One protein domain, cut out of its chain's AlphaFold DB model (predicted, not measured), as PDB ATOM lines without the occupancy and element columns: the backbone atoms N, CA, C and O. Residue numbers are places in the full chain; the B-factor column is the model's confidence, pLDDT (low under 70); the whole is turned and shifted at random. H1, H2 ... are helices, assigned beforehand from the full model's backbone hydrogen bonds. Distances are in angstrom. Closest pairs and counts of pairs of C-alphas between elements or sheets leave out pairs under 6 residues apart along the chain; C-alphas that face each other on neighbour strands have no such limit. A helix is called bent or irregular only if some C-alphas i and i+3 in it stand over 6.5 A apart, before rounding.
ATOM      1  N   GLY A  18      36.880  31.514 -21.611       75.56
ATOM      2  CA  GLY A  18      38.229  31.324 -21.060       75.56
ATOM      3  C   GLY A  18      38.265  30.553 -19.732       75.56
ATOM      4  O   GLY A  18      39.087  29.653 -19.572       75.56
ATOM      5  N   TRP A  19      37.334  30.828 -18.812       81.44
ATOM      6  CA  TRP A  19      37.250  30.137 -17.517       81.44
ATOM      7  C   TRP A  19      36.897  28.658 -17.669       81.44
ATOM      8  O   TRP A  19      37.449  27.809 -16.970       81.44
ATOM      9  N   ARG A  20      36.032  28.327 -18.635       81.88
ATOM     10  CA  ARG A  20      35.670  26.933 -18.939       81.88
ATOM     11  C   ARG A  20      36.854  26.133 -19.480       81.88
ATOM     12  O   ARG A  20      37.005  24.971 -19.118       81.88
ATOM     13  N   VAL A  21      37.703  26.754 -20.302       84.56
ATOM     14  CA  VAL A  21      38.938  26.129 -20.803       84.56
ATOM     15  C   VAL A  21      39.917  25.864 -19.656       84.56
ATOM     16  O   VAL A  21      40.430  24.755 -19.547       84.56
ATOM     17  N   LEU A  22      40.137  26.840 -18.770       86.31
ATOM     18  CA  LEU A  22      41.020  26.668 -17.609       86.31
ATOM     19  C   LEU A  22      40.510  25.582 -16.655       86.31
ATOM     20  O   LEU A  22      41.283  24.714 -16.254       86.31
ATOM     21  N   GLY A  23      39.208  25.579 -16.354       87.44
ATOM     22  CA  GLY A  23      38.584  24.543 -15.531       87.44
ATOM     23  C   GLY A  23      38.716  23.146 -16.145       87.44
ATOM     24  O   GLY A  23      39.044  22.194 -15.439       87.44
ATOM     25  N   GLN A  24      38.538  23.023 -17.466       87.81
ATOM     26  CA  GLN A  24      38.729  21.761 -18.181       87.81
ATOM     27  C   GLN A  24      40.168  21.253 -18.065       87.81
ATOM     28  O   GLN A  24      40.384  20.100 -17.697       87.81
ATOM     29  N   LEU A  25      41.152  22.099 -18.382       88.75
ATOM     30  CA  LEU A  25      42.562  21.712 -18.364       88.75
ATOM     31  C   LEU A  25      43.035  21.395 -16.939       88.75
ATOM     32  O   LEU A  25      43.729  20.402 -16.752       88.75
ATOM     33  N   GLY A  26      42.602  22.162 -15.934       89.69
ATOM     34  CA  GLY A  26      42.900  21.883 -14.526       89.69
ATOM     35  C   GLY A  26      42.322  20.548 -14.045       89.69
ATOM     36  O   GLY A  26      43.017  19.780 -13.382       89.69
ATOM     37  N   ALA A  27      41.087  20.218 -14.437       89.25
ATOM     38  CA  ALA A  27      40.472  18.933 -14.104       89.25
ATOM     39  C   ALA A  27      41.180  17.750 -14.787       89.25
ATOM     40  O   ALA A  27      41.420  16.722 -14.155       89.25
ATOM     41  N   VAL A  28      41.557  17.902 -16.063       90.94
ATOM     42  CA  VAL A  28      42.335  16.891 -16.803       90.94
ATOM     43  C   VAL A  28      43.723  16.707 -16.189       90.94
ATOM     44  O   VAL A  28      44.182  15.573 -16.059       90.94
ATOM     45  N   TRP A  29      44.372  17.800 -15.779       94.00
ATOM     46  CA  TRP A  29      45.662  17.758 -15.095       94.00
ATOM     47  C   TRP A  29      45.573  16.972 -13.786       94.00
ATOM     48  O   TRP A  29      46.311  16.006 -13.615       94.00
ATOM     49  N   LEU A  30      44.627  17.329 -12.906       91.81
ATOM     50  CA  LEU A  30      44.419  16.655 -11.620       91.81
ATOM     51  C   LEU A  30      44.171  15.159 -11.802       91.81
ATOM     52  O   LEU A  30      44.763  14.344 -11.095       91.81
ATOM     53  N   LEU A  31      43.322  14.795 -12.768       90.69
ATOM     54  CA  LEU A  31      43.037  13.398 -13.066       90.69
ATOM     55  C   LEU A  31      44.284  12.656 -13.558       90.69
ATOM     56  O   LEU A  31      44.565  11.568 -13.064       90.69
ATOM     57  N   GLY A  32      45.042  13.237 -14.492       85.44
ATOM     58  CA  GLY A  32      46.288  12.649 -14.985       85.44
ATOM     59  C   GLY A  32      47.315  12.455 -13.865       85.44
ATOM     60  O   GLY A  32      47.850  11.360 -13.700       85.44
ATOM     61  N   SER A  33      47.529  13.478 -13.037       89.25
ATOM     62  CA  SER A  33      48.429  13.408 -11.883       89.25
ATOM     63  C   SER A  33      48.000  12.338 -10.876       89.25
ATOM     64  O   SER A  33      48.839  11.560 -10.419       89.25
ATOM     65  N   ALA A  34      46.705  12.240 -10.557       89.25
ATOM     66  CA  ALA A  34      46.180  11.218  -9.653       89.25
ATOM     67  C   ALA A  34      46.321   9.804 -10.240       89.25
ATOM     68  O   ALA A  34      46.790   8.895  -9.559       89.25
ATOM     69  N   LEU A  35      45.991   9.618 -11.523       86.88
ATOM     70  CA  LEU A  35      46.113   8.327 -12.203       86.88
ATOM     71  C   LEU A  35      47.532   7.753 -12.058       86.88
ATOM     72  O   LEU A  35      47.716   6.574 -11.759       86.88
ATOM     73  N   LEU A  36      48.530   8.613 -12.240       84.50
ATOM     74  CA  LEU A  36      49.931   8.228 -12.339       84.50
ATOM     75  C   LEU A  36      50.614   8.087 -10.972       84.50
ATOM     76  O   LEU A  36      51.469   7.222 -10.808       84.50
ATOM     77  N   THR A  37      50.216   8.881  -9.975       85.25
ATOM     78  CA  THR A  37      50.833   8.857  -8.633       85.25
ATOM     79  C   THR A  37      50.132   7.965  -7.620       85.25
ATOM     80  O   THR A  37      50.756   7.571  -6.632       85.25
ATOM     81  N   THR A  38      48.846   7.666  -7.815       84.62
ATOM     82  CA  THR A  38      48.065   6.884  -6.847       84.62
ATOM     83  C   THR A  38      47.447   5.648  -7.481       84.62
ATOM     84  O   THR A  38      47.700   4.546  -7.000       84.62
ATOM     85  N   ALA A  39      46.703   5.793  -8.579       83.31
ATOM     86  CA  ALA A  39      45.903   4.694  -9.116       83.31
ATOM     87  C   ALA A  39      46.751   3.555  -9.708       83.31
ATOM     88  O   ALA A  39      46.507   2.393  -9.396       83.31
ATOM     89  N   ILE A  40      47.760   3.869 -10.527       82.50
ATOM     90  CA  ILE A  40      48.646   2.854 -11.120       82.50
ATOM     91  C   ILE A  40      49.561   2.206 -10.065       82.50
ATOM     92  O   ILE A  40      49.603   0.976 -10.017       82.50
ATOM     93  N   PRO A  41      50.247   2.955  -9.175       84.00
ATOM     94  CA  PRO A  41      51.060   2.344  -8.120       84.00
ATOM     95  C   PRO A  41      50.259   1.458  -7.156       84.00
ATOM     96  O   PRO A  41      50.770   0.435  -6.703       84.00
ATOM     97  N   ALA A  42      48.989   1.790  -6.886       84.94
ATOM     98  CA  ALA A  42      48.101   0.971  -6.057       84.94
ATOM     99  C   ALA A  42      47.788  -0.415  -6.659       84.94
ATOM    100  O   ALA A  42      47.327  -1.300  -5.938       84.94
ATOM    101  N   LEU A  43      48.081  -0.645  -7.947       84.62
ATOM    102  CA  LEU A  43      48.000  -1.973  -8.562       84.62
ATOM    103  C   LEU A  43      49.174  -2.882  -8.161       84.62
ATOM    104  O   LEU A  43      49.036  -4.101  -8.218       84.62
ATOM    105  N   GLY A  44      50.307  -2.316  -7.733       84.06
ATOM    106  CA  GLY A  44      51.498  -3.069  -7.328       84.06
ATOM    107  C   GLY A  44      51.225  -4.068  -6.194       84.06
ATOM    108  O   GLY A  44      51.489  -5.256  -6.371       84.06
ATOM    109  N   PRO A  45      50.621  -3.647  -5.066       88.00
ATOM    110  CA  PRO A  45      50.240  -4.553  -3.980       88.00
ATOM    111  C   PRO A  45      49.290  -5.689  -4.398       88.00
ATOM    112  O   PRO A  45      49.325  -6.766  -3.808       88.00
ATOM    113  N   LEU A  46      48.466  -5.495  -5.436       85.62
ATOM    114  CA  LEU A  46      47.544  -6.531  -5.922       85.62
ATOM    115  C   LEU A  46      48.272  -7.706  -6.593       85.62
ATOM    116  O   LEU A  46      47.700  -8.793  -6.681       85.62
ATOM    117  N   LEU A  47      49.536  -7.539  -7.005       82.06
ATOM    118  CA  LEU A  47      50.357  -8.642  -7.518       82.06
ATOM    119  C   LEU A  47      50.559  -9.746  -6.469       82.06
ATOM    120  O   LEU A  47      50.616 -10.914  -6.844       82.06
ATOM    121  N   PHE A  48      50.580  -9.402  -5.174       86.06
ATOM    122  CA  PHE A  48      50.680 -10.374  -4.078       86.06
ATOM    123  C   PHE A  48      49.388 -11.175  -3.860       86.06
ATOM    124  O   PHE A  48      49.432 -12.280  -3.330       86.06
ATOM    125  N   VAL A  49      48.240 -10.638  -4.288       88.25
ATOM    126  CA  VAL A  49      46.936 -11.327  -4.250       88.25
ATOM    127  C   VAL A  49      46.756 -12.221  -5.484       88.25
ATOM    128  O   VAL A  49      46.063 -13.236  -5.437       88.25
ATOM    129  N   GLY A  50      47.401 -11.860  -6.595       86.94
ATOM    130  CA  GLY A  50      47.459 -12.635  -7.828       86.94
ATOM    131  C   GLY A  50      47.010 -11.843  -9.055       86.94
ATOM    132  O   GLY A  50      46.312 -10.832  -8.970       86.94
ATOM    133  N   TRP A  51      47.373 -12.333 -10.242       88.50
ATOM    134  CA  TRP A  51      47.165 -11.623 -11.512       88.50
ATOM    135  C   TRP A  51      45.702 -11.235 -11.789       88.50
ATOM    136  O   TRP A  51      45.423 -10.170 -12.338       88.50
ATOM    137  N   ARG A  52      44.743 -12.065 -11.356       89.50
ATOM    138  CA  ARG A  52      43.308 -11.762 -11.493       89.50
ATOM    139  C   ARG A  52      42.906 -10.501 -10.721       89.50
ATOM    140  O   ARG A  52      42.106  -9.726 -11.232       89.50
ATOM    141  N   ALA A  53      43.484 -10.264  -9.542       85.00
ATOM    142  CA  ALA A  53      43.220  -9.060  -8.757       85.00
ATOM    143  C   ALA A  53      43.779  -7.805  -9.447       85.00
ATOM    144  O   ALA A  53      43.106  -6.777  -9.476       85.00
ATOM    145  N   VAL A  54      44.953  -7.908 -10.080       86.69
ATOM    146  CA  VAL A  54      45.547  -6.818 -10.873       86.69
ATOM    147  C   VAL A  54      44.665  -6.453 -12.066       86.69
ATOM    148  O   VAL A  54      44.412  -5.274 -12.288       86.69
ATOM    149  N   LEU A  55      44.151  -7.443 -12.805       89.38
ATOM    150  CA  LEU A  55      43.255  -7.197 -13.942       89.38
ATOM    151  C   LEU A  55      41.951  -6.514 -13.513       89.38
ATOM    152  O   LEU A  55      41.514  -5.569 -14.168       89.38
ATOM    153  N   VAL A  56      41.350  -6.958 -12.404       90.62
ATOM    154  CA  VAL A  56      40.141  -6.330 -11.851       90.62
ATOM    155  C   VAL A  56      40.439  -4.905 -11.380       90.62
ATOM    156  O   VAL A  56      39.700  -3.987 -11.728       90.62
ATOM    157  N   GLY A  57      41.541  -4.692 -10.657       86.94
ATOM    158  CA  GLY A  57      41.971  -3.360 -10.226       86.94
ATOM    159  C   GLY A  57      42.215  -2.416 -11.405       86.94
ATOM    160  O   GLY A  57      41.722  -1.290 -11.409       86.94
ATOM    161  N   LEU A  58      42.903  -2.890 -12.448       90.19
ATOM    162  CA  LEU A  58      43.148  -2.133 -13.674       90.19
ATOM    163  C   LEU A  58      41.836  -1.753 -14.368       90.19
ATOM    164  O   LEU A  58      41.671  -0.601 -14.766       90.19
ATOM    165  N   LEU A  59      40.895  -2.695 -14.485       91.44
ATOM    166  CA  LEU A  59      39.577  -2.435 -15.062       91.44
ATOM    167  C   LEU A  59      38.845  -1.331 -14.287       91.44
ATOM    168  O   LEU A  59      38.332  -0.401 -14.903       91.44
ATOM    169  N   VAL A  60      38.839  -1.397 -12.951       90.25
ATOM    170  CA  VAL A  60      38.215  -0.378 -12.091       90.25
ATOM    171  C   VAL A  60      38.855   0.995 -12.312       90.25
ATOM    172  O   VAL A  60      38.138   1.973 -12.521       90.25
ATOM    173  N   VAL A  61      40.189   1.073 -12.330       89.88
ATOM    174  CA  VAL A  61      40.921   2.328 -12.573       89.88
ATOM    175  C   VAL A  61      40.577   2.915 -13.944       89.88
ATOM    176  O   VAL A  61      40.273   4.103 -14.040       89.88
ATOM    177  N   VAL A  62      40.574   2.091 -14.997       89.25
ATOM    178  CA  VAL A  62      40.239   2.531 -16.360       89.25
ATOM    179  C   VAL A  62      38.796   3.025 -16.438       89.25
ATOM    180  O   VAL A  62      38.552   4.098 -16.984       89.25
ATOM    181  N   VAL A  63      37.838   2.289 -15.870       91.19
ATOM    182  CA  VAL A  63      36.418   2.673 -15.887       91.19
ATOM    183  C   VAL A  63      36.198   3.993 -15.147       91.19
ATOM    184  O   VAL A  63      35.523   4.876 -15.678       91.19
ATOM    185  N   LEU A  64      36.803   4.167 -13.968       90.25
ATOM    186  CA  LEU A  64      36.714   5.415 -13.204       90.25
ATOM    187  C   LEU A  64      37.334   6.591 -13.964       90.25
ATOM    188  O   LEU A  64      36.701   7.638 -14.089       90.25
ATOM    189  N   ALA A  65      38.536   6.414 -14.519       86.88
ATOM    190  CA  ALA A  65      39.222   7.461 -15.271       86.88
ATOM    191  C   ALA A  65      38.440   7.872 -16.529       86.88
ATOM    192  O   ALA A  65      38.229   9.062 -16.769       86.88
ATOM    193  N   MET A  66      37.953   6.897 -17.300       89.75
ATOM    194  CA  MET A  66      37.141   7.141 -18.495       89.75
ATOM    195  C   MET A  66      35.803   7.801 -18.139       89.75
ATOM    196  O   MET A  66      35.383   8.728 -18.831       89.75
ATOM    197  N   GLY A  67      35.154   7.383 -17.047       89.94
ATOM    198  CA  GLY A  67      33.920   7.997 -16.553       89.94
ATOM    199  C   GLY A  67      34.112   9.459 -16.147       89.94
ATOM    200  O   GLY A  67      33.308  10.318 -16.517       89.94
ATOM    201  N   LEU A  68      35.213   9.768 -15.455       88.94
ATOM    202  CA  LEU A  68      35.529  11.130 -15.028       88.94
ATOM    203  C   LEU A  68      35.898  12.029 -16.219       88.94
ATOM    204  O   LEU A  68      35.401  13.150 -16.323       88.94
ATOM    205  N   LEU A  69      36.684  11.520 -17.175       87.50
ATOM    206  CA  LEU A  69      36.955  12.216 -18.439       87.50
ATOM    207  C   LEU A  69      35.680  12.448 -19.249       87.50
ATOM    208  O   LEU A  69      35.535  13.502 -19.862       87.50
ATOM    209  N   TRP A  70      34.748  11.495 -19.259       90.69
ATOM    210  CA  TRP A  70      33.474  11.644 -19.957       90.69
ATOM    211  C   TRP A  70      32.600  12.730 -19.325       90.69
ATOM    212  O   TRP A  70      32.016  13.539 -20.050       90.69
ATOM    213  N   LEU A  71      32.573  12.814 -17.990       89.94
ATOM    214  CA  LEU A  71      31.909  13.900 -17.267       89.94
ATOM    215  C   LEU A  71      32.517  15.264 -17.634       89.94
ATOM    216  O   LEU A  71      31.777  16.197 -17.954       89.94
ATOM    217  N   ILE A  72      33.853  15.359 -17.655       86.38
ATOM    218  CA  ILE A  72      34.583  16.566 -18.072       86.38
ATOM    219  C   ILE A  72      34.258  16.917 -19.530       86.38
ATOM    220  O   ILE A  72      33.926  18.061 -19.829       86.38
ATOM    221  N   ALA A  73      34.304  15.951 -20.448       85.44
ATOM    222  CA  ALA A  73      34.027  16.167 -21.868       85.44
ATOM    223  C   ALA A  73      32.598  16.674 -22.099       85.44
ATOM    224  O   ALA A  73      32.372  17.564 -22.919       85.44
ATOM    225  N   ARG A  74      31.626  16.138 -21.352       87.81
ATOM    226  CA  ARG A  74      30.219  16.534 -21.453       87.81
ATOM    227  C   ARG A  74      29.979  17.940 -20.905       87.81
ATOM    228  O   ARG A  74      29.266  18.713 -21.542       87.81
ATOM    229  N   SER A  75      30.591  18.299 -19.776       83.88
ATOM    230  CA  SER A  75      30.469  19.647 -19.197       83.88
ATOM    231  C   SER A  75      31.187  20.722 -20.025       83.88
ATOM    232  O   SER A  75      30.827  21.898 -19.971       83.88
ATOM    233  N   THR A  76      32.154  20.319 -20.855       82.81
ATOM    234  CA  THR A  76      33.003  21.213 -21.664       82.81
ATOM    235  C   THR A  76      32.802  21.038 -23.174       82.81
ATOM    236  O   THR A  76      33.584  21.543 -23.980       82.81
ATOM    237  N   ALA A  77      31.710  20.395 -23.601       82.56
ATOM    238  CA  ALA A  77      31.442  20.096 -25.012       82.56
ATOM    239  C   ALA A  77      31.458  21.343 -25.923       82.56
ATOM    240  O   ALA A  77      31.852  21.274 -27.084       82.56
ATOM    241  N   SER A  78      31.082  22.508 -25.384       82.62
ATOM    242  CA  SER A  78      31.089  23.788 -26.113       82.62
ATOM    243  C   SER A  78      32.487  24.282 -26.510       82.62
ATOM    244  O   SER A  78      32.620  25.000 -27.502       82.62
ATOM    245  N   VAL A  79      33.530  23.885 -25.776       81.75
ATOM    246  CA  VAL A  79      34.909  24.370 -25.950       81.75
ATOM    247  C   VAL A  79      35.848  23.319 -26.542       81.75
ATOM    248  O   VAL A  79      37.041  23.577 -26.657       81.75
ATOM    249  N   THR A  80      35.344  22.167 -26.989       81.50
ATOM    250  CA  THR A  80      36.145  21.101 -27.619       81.50
ATOM    251  C   THR A  80      35.786  20.907 -29.095       81.50
ATOM    252  O   THR A  80      34.649  21.126 -29.518       81.50
ATOM    253  N   VAL A  81      36.756  20.496 -29.921       82.62
ATOM    254  CA  VAL A  81      36.517  20.194 -31.355       82.62
ATOM    255  C   VAL A  81      35.559  19.023 -31.515       82.62
ATOM    256  O   VAL A  81      34.713  19.008 -32.403       82.62
ATOM    257  N   LEU A  82      35.699  18.051 -30.619       85.31
ATOM    258  CA  LEU A  82      34.962  16.796 -30.602       85.31
ATOM    259  C   LEU A  82      33.757  16.852 -29.655       85.31
ATOM    260  O   LEU A  82      33.309  15.812 -29.188       85.31
ATOM    261  N   GLY A  83      33.199  18.038 -29.386       75.75
ATOM    262  CA  GLY A  83      32.067  18.201 -28.466       75.75
ATOM    263  C   GLY A  83      30.836  17.357 -28.824       75.75
ATOM    264  O   GLY A  83      30.106  16.925 -27.939       75.75
ATOM    265  N   ALA A  84      30.644  17.045 -30.111       79.31
ATOM    266  CA  ALA A  84      29.586  16.147 -30.591       79.31
ATOM    267  C   ALA A  84      29.912  14.645 -30.424       79.31
ATOM    268  O   ALA A  84      29.045  13.797 -30.608       79.31
ATOM    269  N   ARG A  85      31.164  14.299 -30.106       87.62
ATOM    270  CA  ARG A  85      31.675  12.927 -29.952       87.62
ATOM    271  C   ARG A  85      32.531  12.814 -28.678       87.62
ATOM    272  O   ARG A  85      33.737  12.565 -28.776       87.62
ATOM    273  N   PRO A  86      31.933  12.956 -27.479       85.00
ATOM    274  CA  PRO A  86      32.676  12.970 -26.217       85.00
ATOM    275  C   PRO A  86      33.485  11.685 -25.996       85.00
ATOM    276  O   PRO A  86      34.600  11.755 -25.494       85.00
ATOM    277  N   GLY A  87      32.993  10.525 -26.449       86.62
ATOM    278  CA  GLY A  87      33.727   9.257 -26.337       86.62
ATOM    279  C   GLY A  87      35.076   9.253 -27.068       86.62
ATOM    280  O   GLY A  87      36.060   8.759 -26.527       86.62
ATOM    281  N   LEU A  88      35.154   9.860 -28.259       89.31
ATOM    282  CA  LEU A  88      36.411   9.948 -29.011       89.31
ATOM    283  C   LEU A  88      37.399  10.907 -28.337       89.31
ATOM    284  O   LEU A  88      38.593  10.625 -28.292       89.31
ATOM    285  N   TRP A  89      36.905  12.021 -27.785       92.00
ATOM    286  CA  TRP A  89      37.736  12.955 -27.024       92.00
ATOM    287  C   TRP A  89      38.353  12.274 -25.798       92.00
ATOM    288  O   TRP A  89      39.561  12.350 -25.598       92.00
ATOM    289  N   VAL A  90      37.533  11.551 -25.029       90.00
ATOM    290  CA  VAL A  90      37.966  10.800 -23.841       90.00
ATOM    291  C   VAL A  90      39.041   9.780 -24.204       90.00
ATOM    292  O   VAL A  90      40.090   9.748 -23.565       90.00
ATOM    293  N   LEU A  91      38.811   8.998 -25.264       90.56
ATOM    294  CA  LEU A  91      39.765   7.999 -25.737       90.56
ATOM    295  C   LEU A  91      41.111   8.634 -26.113       90.56
ATOM    296  O   LEU A  91      42.153   8.143 -25.687       90.56
ATOM    297  N   LEU A  92      41.097   9.730 -26.879       91.62
ATOM    298  CA  LEU A  92      42.320  10.408 -27.314       91.62
ATOM    299  C   LEU A  92      43.094  11.011 -26.141       91.62
ATOM    300  O   LEU A  92      44.307  10.840 -26.076       91.62
ATOM    301  N   VAL A  93      42.411  11.680 -25.208       91.31
ATOM    302  CA  VAL A  93      43.059  12.285 -24.031       91.31
ATOM    303  C   VAL A  93      43.646  11.220 -23.118       91.31
ATOM    304  O   VAL A  93      44.777  11.376 -22.666       91.31
ATOM    305  N   PHE A  94      42.916  10.128 -22.879       90.00
ATOM    306  CA  PHE A  94      43.399   9.039 -22.040       90.00
ATOM    307  C   PHE A  94      44.585   8.319 -22.689       90.00
ATOM    308  O   PHE A  94      45.675   8.302 -22.129       90.00
ATOM    309  N   VAL A  95      44.412   7.777 -23.899       90.00
ATOM    310  CA  VAL A  95      45.451   6.982 -24.575       90.00
ATOM    311  C   VAL A  95      46.654   7.847 -24.953       90.00
ATOM    312  O   VAL A  95      47.794   7.459 -24.703       90.00
ATOM    313  N   GLY A  96      46.417   9.032 -25.521       89.88
ATOM    314  CA  GLY A  96      47.476   9.960 -25.913       89.88
ATOM    315  C   GLY A  96      48.233  10.520 -24.711       89.88
ATOM    316  O   GLY A  96      49.460  10.585 -24.744       89.88
ATOM    317  N   GLY A  97      47.521  10.868 -23.634       90.06
ATOM    318  CA  GLY A  97      48.129  11.335 -22.390       90.06
ATOM    319  C   GLY A  97      49.017  10.267 -21.758       90.06
ATOM    320  O   GLY A  97      50.159  10.553 -21.416       90.06
ATOM    321  N   LEU A  98      48.548   9.018 -21.696       88.25
ATOM    322  CA  LEU A  98      49.309   7.899 -21.136       88.25
ATOM    323  C   LEU A  98      50.532   7.539 -21.994       88.25
ATOM    324  O   LEU A  98      51.607   7.276 -21.457       88.25
ATOM    325  N   ALA A  99      50.392   7.576 -23.325       88.38
ATOM    326  CA  ALA A  99      51.499   7.364 -24.256       88.38
ATOM    327  C   ALA A  99      52.577   8.450 -24.121       88.38
ATOM    328  O   ALA A  99      53.757   8.124 -23.987       88.38
ATOM    329  N   LEU A 100      52.180   9.729 -24.092       88.38
ATOM    330  CA  LEU A 100      53.096  10.855 -23.885       88.38
ATOM    331  C   LEU A 100      53.740  10.823 -22.500       88.38
ATOM    332  O   LEU A 100      54.927  11.105 -22.387       88.38
ATOM    333  N   ALA A 101      52.994  10.449 -21.460       87.69
ATOM    334  CA  ALA A 101      53.530  10.324 -20.113       87.69
ATOM    335  C   ALA A 101      54.597   9.223 -20.049       87.69
ATOM    336  O   ALA A 101      55.705   9.461 -19.578       87.69
ATOM    337  N   ARG A 102      54.316   8.043 -20.620       87.00
ATOM    338  CA  ARG A 102      55.279   6.934 -20.700       87.00
ATOM    339  C   ARG A 102      56.549   7.323 -21.458       87.00
ATOM    340  O   ARG A 102      57.644   6.952 -21.039       87.00
ATOM    341  N   LEU A 103      56.404   8.040 -22.572       84.69
ATOM    342  CA  LEU A 103      57.534   8.505 -23.373       84.69
ATOM    343  C   LEU A 103      58.337   9.578 -22.624       84.69
ATOM    344  O   LEU A 103      59.561   9.501 -22.580       84.69
ATOM    345  N   GLY A 104      57.642  10.513 -21.972       84.00
ATOM    346  CA  GLY A 104      58.225  11.560 -21.138       84.00
ATOM    347  C   GLY A 104      59.031  11.006 -19.964       84.00
ATOM    348  O   GLY A 104      60.166  11.425 -19.788       84.00
ATOM    349  N   TRP A 105      58.510  10.023 -19.220       86.06
ATOM    350  CA  TRP A 105      59.244   9.427 -18.094       86.06
ATOM    351  C   TRP A 105      60.511   8.710 -18.510       86.06
ATOM    352  O   TRP A 105      61.561   8.960 -17.928       86.06
ATOM    353  N   ARG A 106      60.432   7.868 -19.551       82.06
ATOM    354  CA  ARG A 106      61.638   7.232 -20.100       82.06
ATOM    355  C   ARG A 106      62.689   8.279 -20.428       82.06
ATOM    356  O   ARG A 106      63.859   8.089 -20.139       82.06
ATOM    357  N   TRP A 107      62.258   9.402 -20.988       79.31
ATOM    358  CA  TRP A 107      63.174  10.460 -21.357       79.31
ATOM    359  C   TRP A 107      63.817  11.158 -20.166       79.31
ATOM    360  O   TRP A 107      65.027  11.347 -20.140       79.31
ATOM    361  N   THR A 108      63.016  11.539 -19.174       82.19
ATOM    362  CA  THR A 108      63.508  12.221 -17.977       82.19
ATOM    363  C   THR A 108      64.415  11.330 -17.142       82.19
ATOM    364  O   THR A 108      65.355  11.831 -16.533       82.19
ATOM    365  N   ASP A 109      64.159  10.025 -17.132       80.44
ATOM    366  CA  ASP A 109      64.974   9.063 -16.395       80.44
ATOM    367  C   ASP A 109      66.333   8.868 -17.083       80.44
ATOM    368  O   ASP A 109      67.361   8.898 -16.413       80.44
ATOM    369  N   GLU A 110      66.360   8.796 -18.419       73.19
ATOM    370  CA  GLU A 110      67.599   8.741 -19.215       73.19
ATOM    371  C   GLU A 110      68.461  10.006 -19.081       73.19
ATOM    372  O   GLU A 110      69.688   9.939 -19.084       73.19
ATOM    373  N   VAL A 111      67.827  11.172 -18.932       76.19
ATOM    374  CA  VAL A 111      68.523  12.449 -18.695       76.19
ATOM    375  C   VAL A 111      68.946  12.600 -17.219       76.19
ATOM    376  O   VAL A 111      69.633  13.552 -16.859       76.19
ATOM    377  N   GLY A 112      68.573  11.656 -16.345       73.81
ATOM    378  CA  GLY A 112      68.937  11.667 -14.925       73.81
ATOM    379  C   GLY A 112      68.109  12.626 -14.064       73.81
ATOM    380  O   GLY A 112      68.486  12.906 -12.932       73.81
ATOM    381  N   LEU A 113      66.973  13.124 -14.567       77.31
ATOM    382  CA  LEU A 113      66.048  13.965 -13.795       77.31
ATOM    383  C   LEU A 113      65.236  13.156 -12.772       77.31
ATOM    384  O   LEU A 113      64.636  13.745 -11.878       77.31
ATOM    385  N   GLY A 114      65.185  11.826 -12.914       79.31
ATOM    386  CA  GLY A 114      64.591  10.919 -11.925       79.31
ATOM    387  C   GLY A 114      63.110  11.176 -11.638       79.31
ATOM    388  O   GLY A 114      62.627  10.826 -10.559       79.31
ATOM    389  N   VAL A 115      62.377  11.789 -12.576       81.62
ATOM    390  CA  VAL A 115      60.988  12.227 -12.370       81.62
ATOM    391  C   VAL A 115      60.089  11.055 -11.997       81.62
ATOM    392  O   VAL A 115      59.173  11.263 -11.214       81.62
ATOM    393  N   SER A 116      60.339   9.842 -12.507       80.75
ATOM    394  CA  SER A 116      59.556   8.649 -12.147       80.75
ATOM    395  C   SER A 116      59.808   8.153 -10.719       80.75
ATOM    396  O   SER A 116      58.933   7.537 -10.112       80.75
ATOM    397  N   SER A 117      60.998   8.428 -10.178       81.94
ATOM    398  CA  SER A 117      61.409   8.019  -8.830       81.94
ATOM    399  C   SER A 117      61.018   9.034  -7.753       81.94
ATOM    400  O   SER A 117      60.803   8.658  -6.601       81.94
ATOM    401  N   ASP A 118      60.862  10.308  -8.124       85.56
ATOM    402  CA  ASP A 118      60.406  11.363  -7.224       85.56
ATOM    403  C   ASP A 118      58.881  11.525  -7.307       85.56
ATOM    404  O   ASP A 118      58.308  11.995  -8.297       85.56
ATOM    405  N   ARG A 119      58.206  11.161  -6.213       82.88
ATOM    406  CA  ARG A 119      56.745  11.221  -6.089       82.88
ATOM    407  C   ARG A 119      56.194  12.641  -6.260       82.88
ATOM    408  O   ARG A 119      55.105  12.800  -6.812       82.88
ATOM    409  N   THR A 120      56.928  13.657  -5.812       86.44
ATOM    410  CA  THR A 120      56.526  15.067  -5.895       86.44
ATOM    411  C   THR A 120      56.607  15.553  -7.338       86.44
ATOM    412  O   THR A 120      55.650  16.139  -7.848       86.44
ATOM    413  N   LEU A 121      57.704  15.241  -8.034       84.25
ATOM    414  CA  LEU A 121      57.862  15.576  -9.452       84.25
ATOM    415  C   LEU A 121      56.867  14.812 -10.331       84.25
ATOM    416  O   LEU A 121      56.248  15.412 -11.210       84.25
ATOM    417  N   THR A 122      56.635  13.526 -10.050       85.19
ATOM    418  CA  THR A 122      55.596  12.726 -10.721       85.19
ATOM    419  C   THR A 122      54.214  13.366 -10.554       85.19
ATOM    420  O   THR A 122      53.446  13.432 -11.513       85.19
ATOM    421  N   MET A 123      53.890  13.874  -9.359       87.12
ATOM    422  CA  MET A 123      52.604  14.527  -9.087       87.12
ATOM    423  C   MET A 123      52.445  15.842  -9.849       87.12
ATOM    424  O   MET A 123      51.385  16.093 -10.424       87.12
ATOM    425  N   LEU A 124      53.490  16.668  -9.875       86.81
ATOM    426  CA  LEU A 124      53.466  17.964 -10.551       86.81
ATOM    427  C   LEU A 124      53.410  17.817 -12.080       86.81
ATOM    428  O   LEU A 124      52.670  18.536 -12.755       86.81
ATOM    429  N   LEU A 125      54.169  16.870 -12.633       88.31
ATOM    430  CA  LEU A 125      54.347  16.722 -14.078       88.31
ATOM    431  C   LEU A 125      53.399  15.694 -14.715       88.31
ATOM    432  O   LEU A 125      53.138  15.774 -15.914       88.31
ATOM    433  N   GLY A 126      52.824  14.769 -13.941       86.50
ATOM    434  CA  GLY A 126      52.001  13.669 -14.457       86.50
ATOM    435  C   GLY A 126      50.743  14.108 -15.222       86.50
ATOM    436  O   GLY A 126      50.329  13.467 -16.191       86.50
ATOM    437  N   GLY A 127      50.147  15.240 -14.848       88.50
ATOM    438  CA  GLY A 127      48.999  15.806 -15.555       88.50
ATOM    439  C   GLY A 127      49.350  16.496 -16.879       88.50
ATOM    440  O   GLY A 127      48.488  16.606 -17.752       88.50
ATOM    441  N   VAL A 128      50.600  16.939 -17.074       91.12
ATOM    442  CA  VAL A 128      51.021  17.751 -18.235       91.12
ATOM    443  C   VAL A 128      50.769  17.046 -19.581       91.12
ATOM    444  O   VAL A 128      50.167  17.671 -20.458       91.12
ATOM    445  N   PRO A 129      51.111  15.753 -19.767       91.94
ATOM    446  CA  PRO A 129      50.799  15.014 -20.994       91.94
ATOM    447  C   PRO A 129      49.311  15.024 -21.363       91.94
ATOM    448  O   PRO A 129      48.949  15.245 -22.517       91.94
ATOM    449  N   HIS A 130      48.435  14.841 -20.373       90.69
ATOM    450  CA  HIS A 130      46.986  14.803 -20.570       90.69
ATOM    451  C   HIS A 130      46.441  16.189 -20.941       90.69
ATOM    452  O   HIS A 130      45.604  16.316 -21.837       90.69
ATOM    453  N   VAL A 131      46.966  17.241 -20.304       92.06
ATOM    454  CA  VAL A 131      46.643  18.643 -20.609       92.06
ATOM    455  C   VAL A 131      47.050  19.018 -22.028       92.06
ATOM    456  O   VAL A 131      46.273  19.677 -22.715       92.06
ATOM    457  N   LEU A 132      48.229  18.596 -22.495       91.00
ATOM    458  CA  LEU A 132      48.695  18.891 -23.853       91.00
ATOM    459  C   LEU A 132      47.764  18.285 -24.907       91.00
ATOM    460  O   LEU A 132      47.349  18.983 -25.835       91.00
ATOM    461  N   VAL A 133      47.359  17.022 -24.733       92.12
ATOM    462  CA  VAL A 133      46.406  16.369 -25.646       92.12
ATOM    463  C   VAL A 133      45.037  17.044 -25.587       92.12
ATOM    464  O   VAL A 133      44.456  17.351 -26.627       92.12
ATOM    465  N   ALA A 134      44.532  17.340 -24.388       90.06
ATOM    466  CA  ALA A 134      43.271  18.057 -24.224       90.06
ATOM    467  C   ALA A 134      43.312  19.451 -24.877       90.06
ATOM    468  O   ALA A 134      42.362  19.833 -25.561       90.06
ATOM    469  N   GLY A 135      44.427  20.174 -24.734       89.31
ATOM    470  CA  GLY A 135      44.667  21.496 -25.313       89.31
ATOM    471  C   GLY A 135      44.657  21.499 -26.843       89.31
ATOM    472  O   GLY A 135      44.036  22.369 -27.458       89.31
ATOM    473  N   LEU A 136      45.255  20.481 -27.469       91.06
ATOM    474  CA  LEU A 136      45.200  20.265 -28.922       91.06
ATOM    475  C   LEU A 136      43.772  19.999 -29.432       91.06
ATOM    476  O   LEU A 136      43.451  20.300 -30.583       91.06
ATOM    477  N   LEU A 137      42.893  19.489 -28.566       91.25
ATOM    478  CA  LEU A 137      41.493  19.183 -28.865       91.25
ATOM    479  C   LEU A 137      40.510  20.307 -28.473       91.25
ATOM    480  O   LEU A 137      39.291  20.116 -28.569       91.25
ATOM    481  N   LEU A 138      40.994  21.488 -28.074       90.19
ATOM    482  CA  LEU A 138      40.147  22.651 -27.779       90.19
ATOM    483  C   LEU A 138      39.586  23.309 -29.048       90.19
ATOM    484  O   LEU A 138      40.145  23.225 -30.139       90.19
ATOM    485  N   ARG A 139      38.452  23.995 -28.939       84.06
ATOM    486  CA  ARG A 139      37.793  24.727 -30.026       84.06
ATOM    487  C   ARG A 139      38.371  26.143 -30.096       84.06
ATOM    488  O   ARG A 139      38.035  26.996 -29.287       84.06
ATOM    489  N   GLY A 140      39.259  26.378 -31.060       84.50
ATOM    490  CA  GLY A 140      39.920  27.670 -31.271       84.50
ATOM    491  C   GLY A 140      41.390  27.502 -31.642       84.50
ATOM    492  O   GLY A 140      42.051  26.583 -31.172       84.50
ATOM    493  N   TRP A 141      41.910  28.378 -32.501       85.31
ATOM    494  CA  TRP A 141      43.272  28.237 -33.028       85.31
ATOM    495  C   TRP A 141      44.352  28.597 -31.996       85.31
ATOM    496  O   TRP A 141      45.346  27.888 -31.888       85.31
ATOM    497  N   ARG A 142      44.134  29.640 -31.180       87.44
ATOM    498  CA  ARG A 142      45.104  30.120 -30.176       87.44
ATOM    499  C   ARG A 142      45.519  29.059 -29.140       87.44
ATOM    500  O   ARG A 142      46.716  28.817 -29.024       87.44
ATOM    501  N   PRO A 143      44.598  28.393 -28.409       83.06
ATOM    502  CA  PRO A 143      44.992  27.396 -27.411       83.06
ATOM    503  C   PRO A 143      45.604  26.140 -28.043       83.06
ATOM    504  O   PRO A 143      46.524  25.563 -27.470       83.06
ATOM    505  N   ARG A 144      45.157  25.750 -29.248       87.38
ATOM    506  CA  ARG A 144      45.786  24.651 -29.994       87.38
ATOM    507  C   ARG A 144      47.218  24.973 -30.383       87.38
ATOM    508  O   ARG A 144      48.080  24.120 -30.221       87.38
ATOM    509  N   LEU A 145      47.473  26.185 -30.882       88.56
ATOM    510  CA  LEU A 145      48.830  26.617 -31.205       88.56
ATOM    511  C   LEU A 145      49.706  26.673 -29.959       88.56
ATOM    512  O   LEU A 145      50.826  26.188 -30.016       88.56
ATOM    513  N   ALA A 146      49.203  27.197 -28.838       86.44
ATOM    514  CA  ALA A 146      49.953  27.205 -27.586       86.44
ATOM    515  C   ALA A 146      50.321  25.778 -27.145       86.44
ATOM    516  O   ALA A 146      51.489  25.499 -26.905       86.44
ATOM    517  N   ALA A 147      49.359  24.848 -27.123       86.25
ATOM    518  CA  ALA A 147      49.619  23.447 -26.786       86.25
ATOM    519  C   ALA A 147      50.593  22.775 -27.773       86.25
ATOM    520  O   ALA A 147      51.491  22.048 -27.352       86.25
ATOM    521  N   GLY A 148      50.447  23.048 -29.073       87.81
ATOM    522  CA  GLY A 148      51.333  22.536 -30.117       87.81
ATOM    523  C   GLY A 148      52.763  23.059 -29.991       87.81
ATOM    524  O   GLY A 148      53.700  22.269 -30.033       87.81
ATOM    525  N   LEU A 149      52.942  24.364 -29.770       90.44
ATOM    526  CA  LEU A 149      54.256  24.975 -29.558       90.44
ATOM    527  C   LEU A 149      54.915  24.459 -28.280       90.44
ATOM    528  O   LEU A 149      56.099  24.138 -28.309       90.44
ATOM    529  N   THR A 150      54.165  24.311 -27.186       88.75
ATOM    530  CA  THR A 150      54.690  23.723 -25.946       88.75
ATOM    531  C   THR A 150      55.129  22.278 -26.165       88.75
ATOM    532  O   THR A 150      56.209  21.901 -25.721       88.75
ATOM    533  N   LEU A 151      54.341  21.474 -26.888       88.31
ATOM    534  CA  LEU A 151      54.713  20.097 -27.214       88.31
ATOM    535  C   LEU A 151      55.997  20.045 -28.055       88.31
ATOM    536  O   LEU A 151      56.907  19.290 -27.726       88.31
ATOM    537  N   VAL A 152      56.096  20.867 -29.105       88.75
ATOM    538  CA  VAL A 152      57.298  20.948 -29.955       88.75
ATOM    539  C   VAL A 152      58.506  21.442 -29.158       88.75
ATOM    540  O   VAL A 152      59.590  20.888 -29.305       88.75
ATOM    541  N   GLY A 153      58.329  22.431 -28.282       89.19
ATOM    542  CA  GLY A 153      59.385  22.946 -27.411       89.19
ATOM    543  C   GLY A 153      59.901  21.896 -26.427       89.19
ATOM    544  O   GLY A 153      61.110  21.726 -26.299       89.19
ATOM    545  N   LEU A 154      59.001  21.144 -25.784       86.31
ATOM    546  CA  LEU A 154      59.361  20.037 -24.892       86.31
ATOM    547  C   LEU A 154      60.076  18.908 -25.644       86.31
ATOM    548  O   LEU A 154      61.067  18.381 -25.145       86.31
ATOM    549  N   LEU A 155      59.620  18.575 -26.856       83.50
ATOM    550  CA  LEU A 155      60.298  17.606 -27.718       83.50
ATOM    551  C   LEU A 155      61.691  18.102 -28.138       83.50
ATOM    552  O   LEU A 155      62.660  17.355 -28.060       83.50
ATOM    553  N   GLY A 156      61.833  19.365 -28.532       83.81
ATOM    554  CA  GLY A 156      63.133  19.944 -28.878       83.81
ATOM    555  C   GLY A 156      64.106  19.939 -27.696       83.81
ATOM    556  O   GLY A 156      65.240  19.479 -27.831       83.81
ATOM    557  N   LEU A 157      63.647  20.386 -26.522       83.81
ATOM    558  CA  LEU A 157      64.434  20.386 -25.284       83.81
ATOM    559  C   LEU A 157      64.894  18.987 -24.902       83.81
ATOM    560  O   LEU A 157      66.068  18.798 -24.595       83.81
ATOM    561  N   GLY A 158      63.997  18.006 -24.951       79.12
ATOM    562  CA  GLY A 158      64.382  16.643 -24.637       79.12
ATOM    563  C   GLY A 158      65.357  16.064 -25.665       79.12
ATOM    564  O   GLY A 158      66.251  15.320 -25.280       79.12
ATOM    565  N   VAL A 159      65.249  16.405 -26.959       80.69
ATOM    566  CA  VAL A 159      66.193  15.920 -27.986       80.69
ATOM    567  C   VAL A 159      67.591  16.467 -27.712       80.69
ATOM    568  O   VAL A 159      68.562  15.713 -27.745       80.69
ATOM    569  N   VAL A 160      67.695  17.755 -27.375       81.75
ATOM    570  CA  VAL A 160      68.969  18.382 -26.987       81.75
ATOM    571  C   VAL A 160      69.508  17.781 -25.690       81.75
ATOM    572  O   VAL A 160      70.702  17.497 -25.599       81.75
ATOM    573  N   ALA A 161      68.645  17.564 -24.697       79.25
ATOM    574  CA  ALA A 161      69.034  16.939 -23.441       79.25
ATOM    575  C   ALA A 161      69.546  15.512 -23.670       79.25
ATOM    576  O   ALA A 161      70.607  15.176 -23.163       79.25
ATOM    577  N   LEU A 162      68.865  14.725 -24.511       76.25
ATOM    578  CA  LEU A 162      69.256  13.360 -24.865       76.25
ATOM    579  C   LEU A 162      70.592  13.303 -25.593       76.25
ATOM    580  O   LEU A 162      71.410  12.451 -25.277       76.25
ATOM    581  N   ALA A 163      70.819  14.214 -26.544       74.12
ATOM    582  CA  ALA A 163      72.093  14.314 -27.252       74.12
ATOM    583  C   ALA A 163      73.259  14.580 -26.283       74.12
ATOM    584  O   ALA A 163      74.365  14.079 -26.483       74.12
ATOM    585  N   ARG A 164      72.998  15.335 -25.208       75.88
ATOM    586  CA  ARG A 164      73.984  15.696 -24.182       75.88
ATOM    587  C   ARG A 164      74.057  14.720 -23.005       75.88
ATOM    588  O   ARG A 164      75.012  14.788 -22.241       75.88
ATOM    589  N   SER A 165      73.066  13.847 -22.834       66.31
ATOM    590  CA  SER A 165      72.972  12.925 -21.701       66.31
ATOM    591  C   SER A 165      73.394  11.515 -22.100       66.31
ATOM    592  O   SER A 165      72.825  10.929 -23.022       66.31
TER     593      SER A 165
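This is residues 18 to 165 of the 446 residues of an uncharacterized protein of Verrucosispora sp. CWR15 (UniProt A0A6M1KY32). Two long helices, H3 and H1, lie side by side and run opposite ways, joined through the short H2 at one end; from the other end of H3 the equally long H4 runs off at a steep angle, making a V with it. The short H6 sits in the middle, packed on H1, H4 and the long H7, with which it folds back as a hairpin, while the short H5 packs on H1. The printed part has 148 residues with seven named helices, H1 to H7 in chain order, and no named strand; the class is all helix. It is compact, with a radius of gyration of the C-alphas of 16.2 A, and flat in outline, spanning 47 by 41 by 21 A.

H3, residues 51 to 75, measures 36.3 A from C-alpha 51 at (47.165, -11.623, -11.512) to C-alpha 75. H4, residues 86 to 110, measures 35.9 A. H1, residues 18 to 39, begins with C-alpha 18 at (38.229, 31.324, -21.060) and measures 30.2 A; it is neither bent nor irregular, but only just: C-alphas 36 and 39 are 6.3 A apart. H7, residues 141 to 164, measures 34.3 A and ends with C-alpha 164 at (73.984, 15.696, -24.182). The short helices are H2, residues 45 to 48, H5, residues 119 to 125, and H6, residues 128 to 136.

H3 touches H1 with residues 61 to 72 alone, at a shallow tilt of 6 degrees, opposite ways; the closest C-alphas, of Ala 39 and Val 61, are 6.5 A apart. H3 touches H2 with residues 53 to 57 alone, the closest C-alphas being those of Leu 46 and Val 54, at 5.3 A. H3 and H4 touch at a steep tilt of 60 degrees, closest at the C-alphas of Ala 73 and Pro 86, 5.6 A apart. H4 touches H6 at a steep tilt of 43 degrees, with the C-alphas of Gly 97 and His 130 closest at 4.1 A. H6 also touches H1, closest at Leu 25 and Val 131, whose C-alphas are 5.6 A apart; the tilt of 35.1 degrees is only just steep. The hairpin of H6 and H7 has its closest C-alphas at Leu 136 and Arg 144, 4.6 A apart. H4 and H7 only just touch, with 3 pairs of C-alphas within 8 A, the closest those of Trp 107 and Gly 158 at 7.1 A. H5 touches H1, closest at the C-alphas of Ser 33 and Met 123, 5.1 A apart. H1 and H7 are apart. In H1, H3, H4, H5, H6 and H7 every O i to N i+4 pair is within hydrogen-bond range; H2 is too short for such a pair.

The two C-alphas farthest apart, of Val 49 and Trp 141, are separated by 49.1 A. The printed part has no cut and no long link. The mean pLDDT of the printed part is 86.0, and residue 165 alone is under 70.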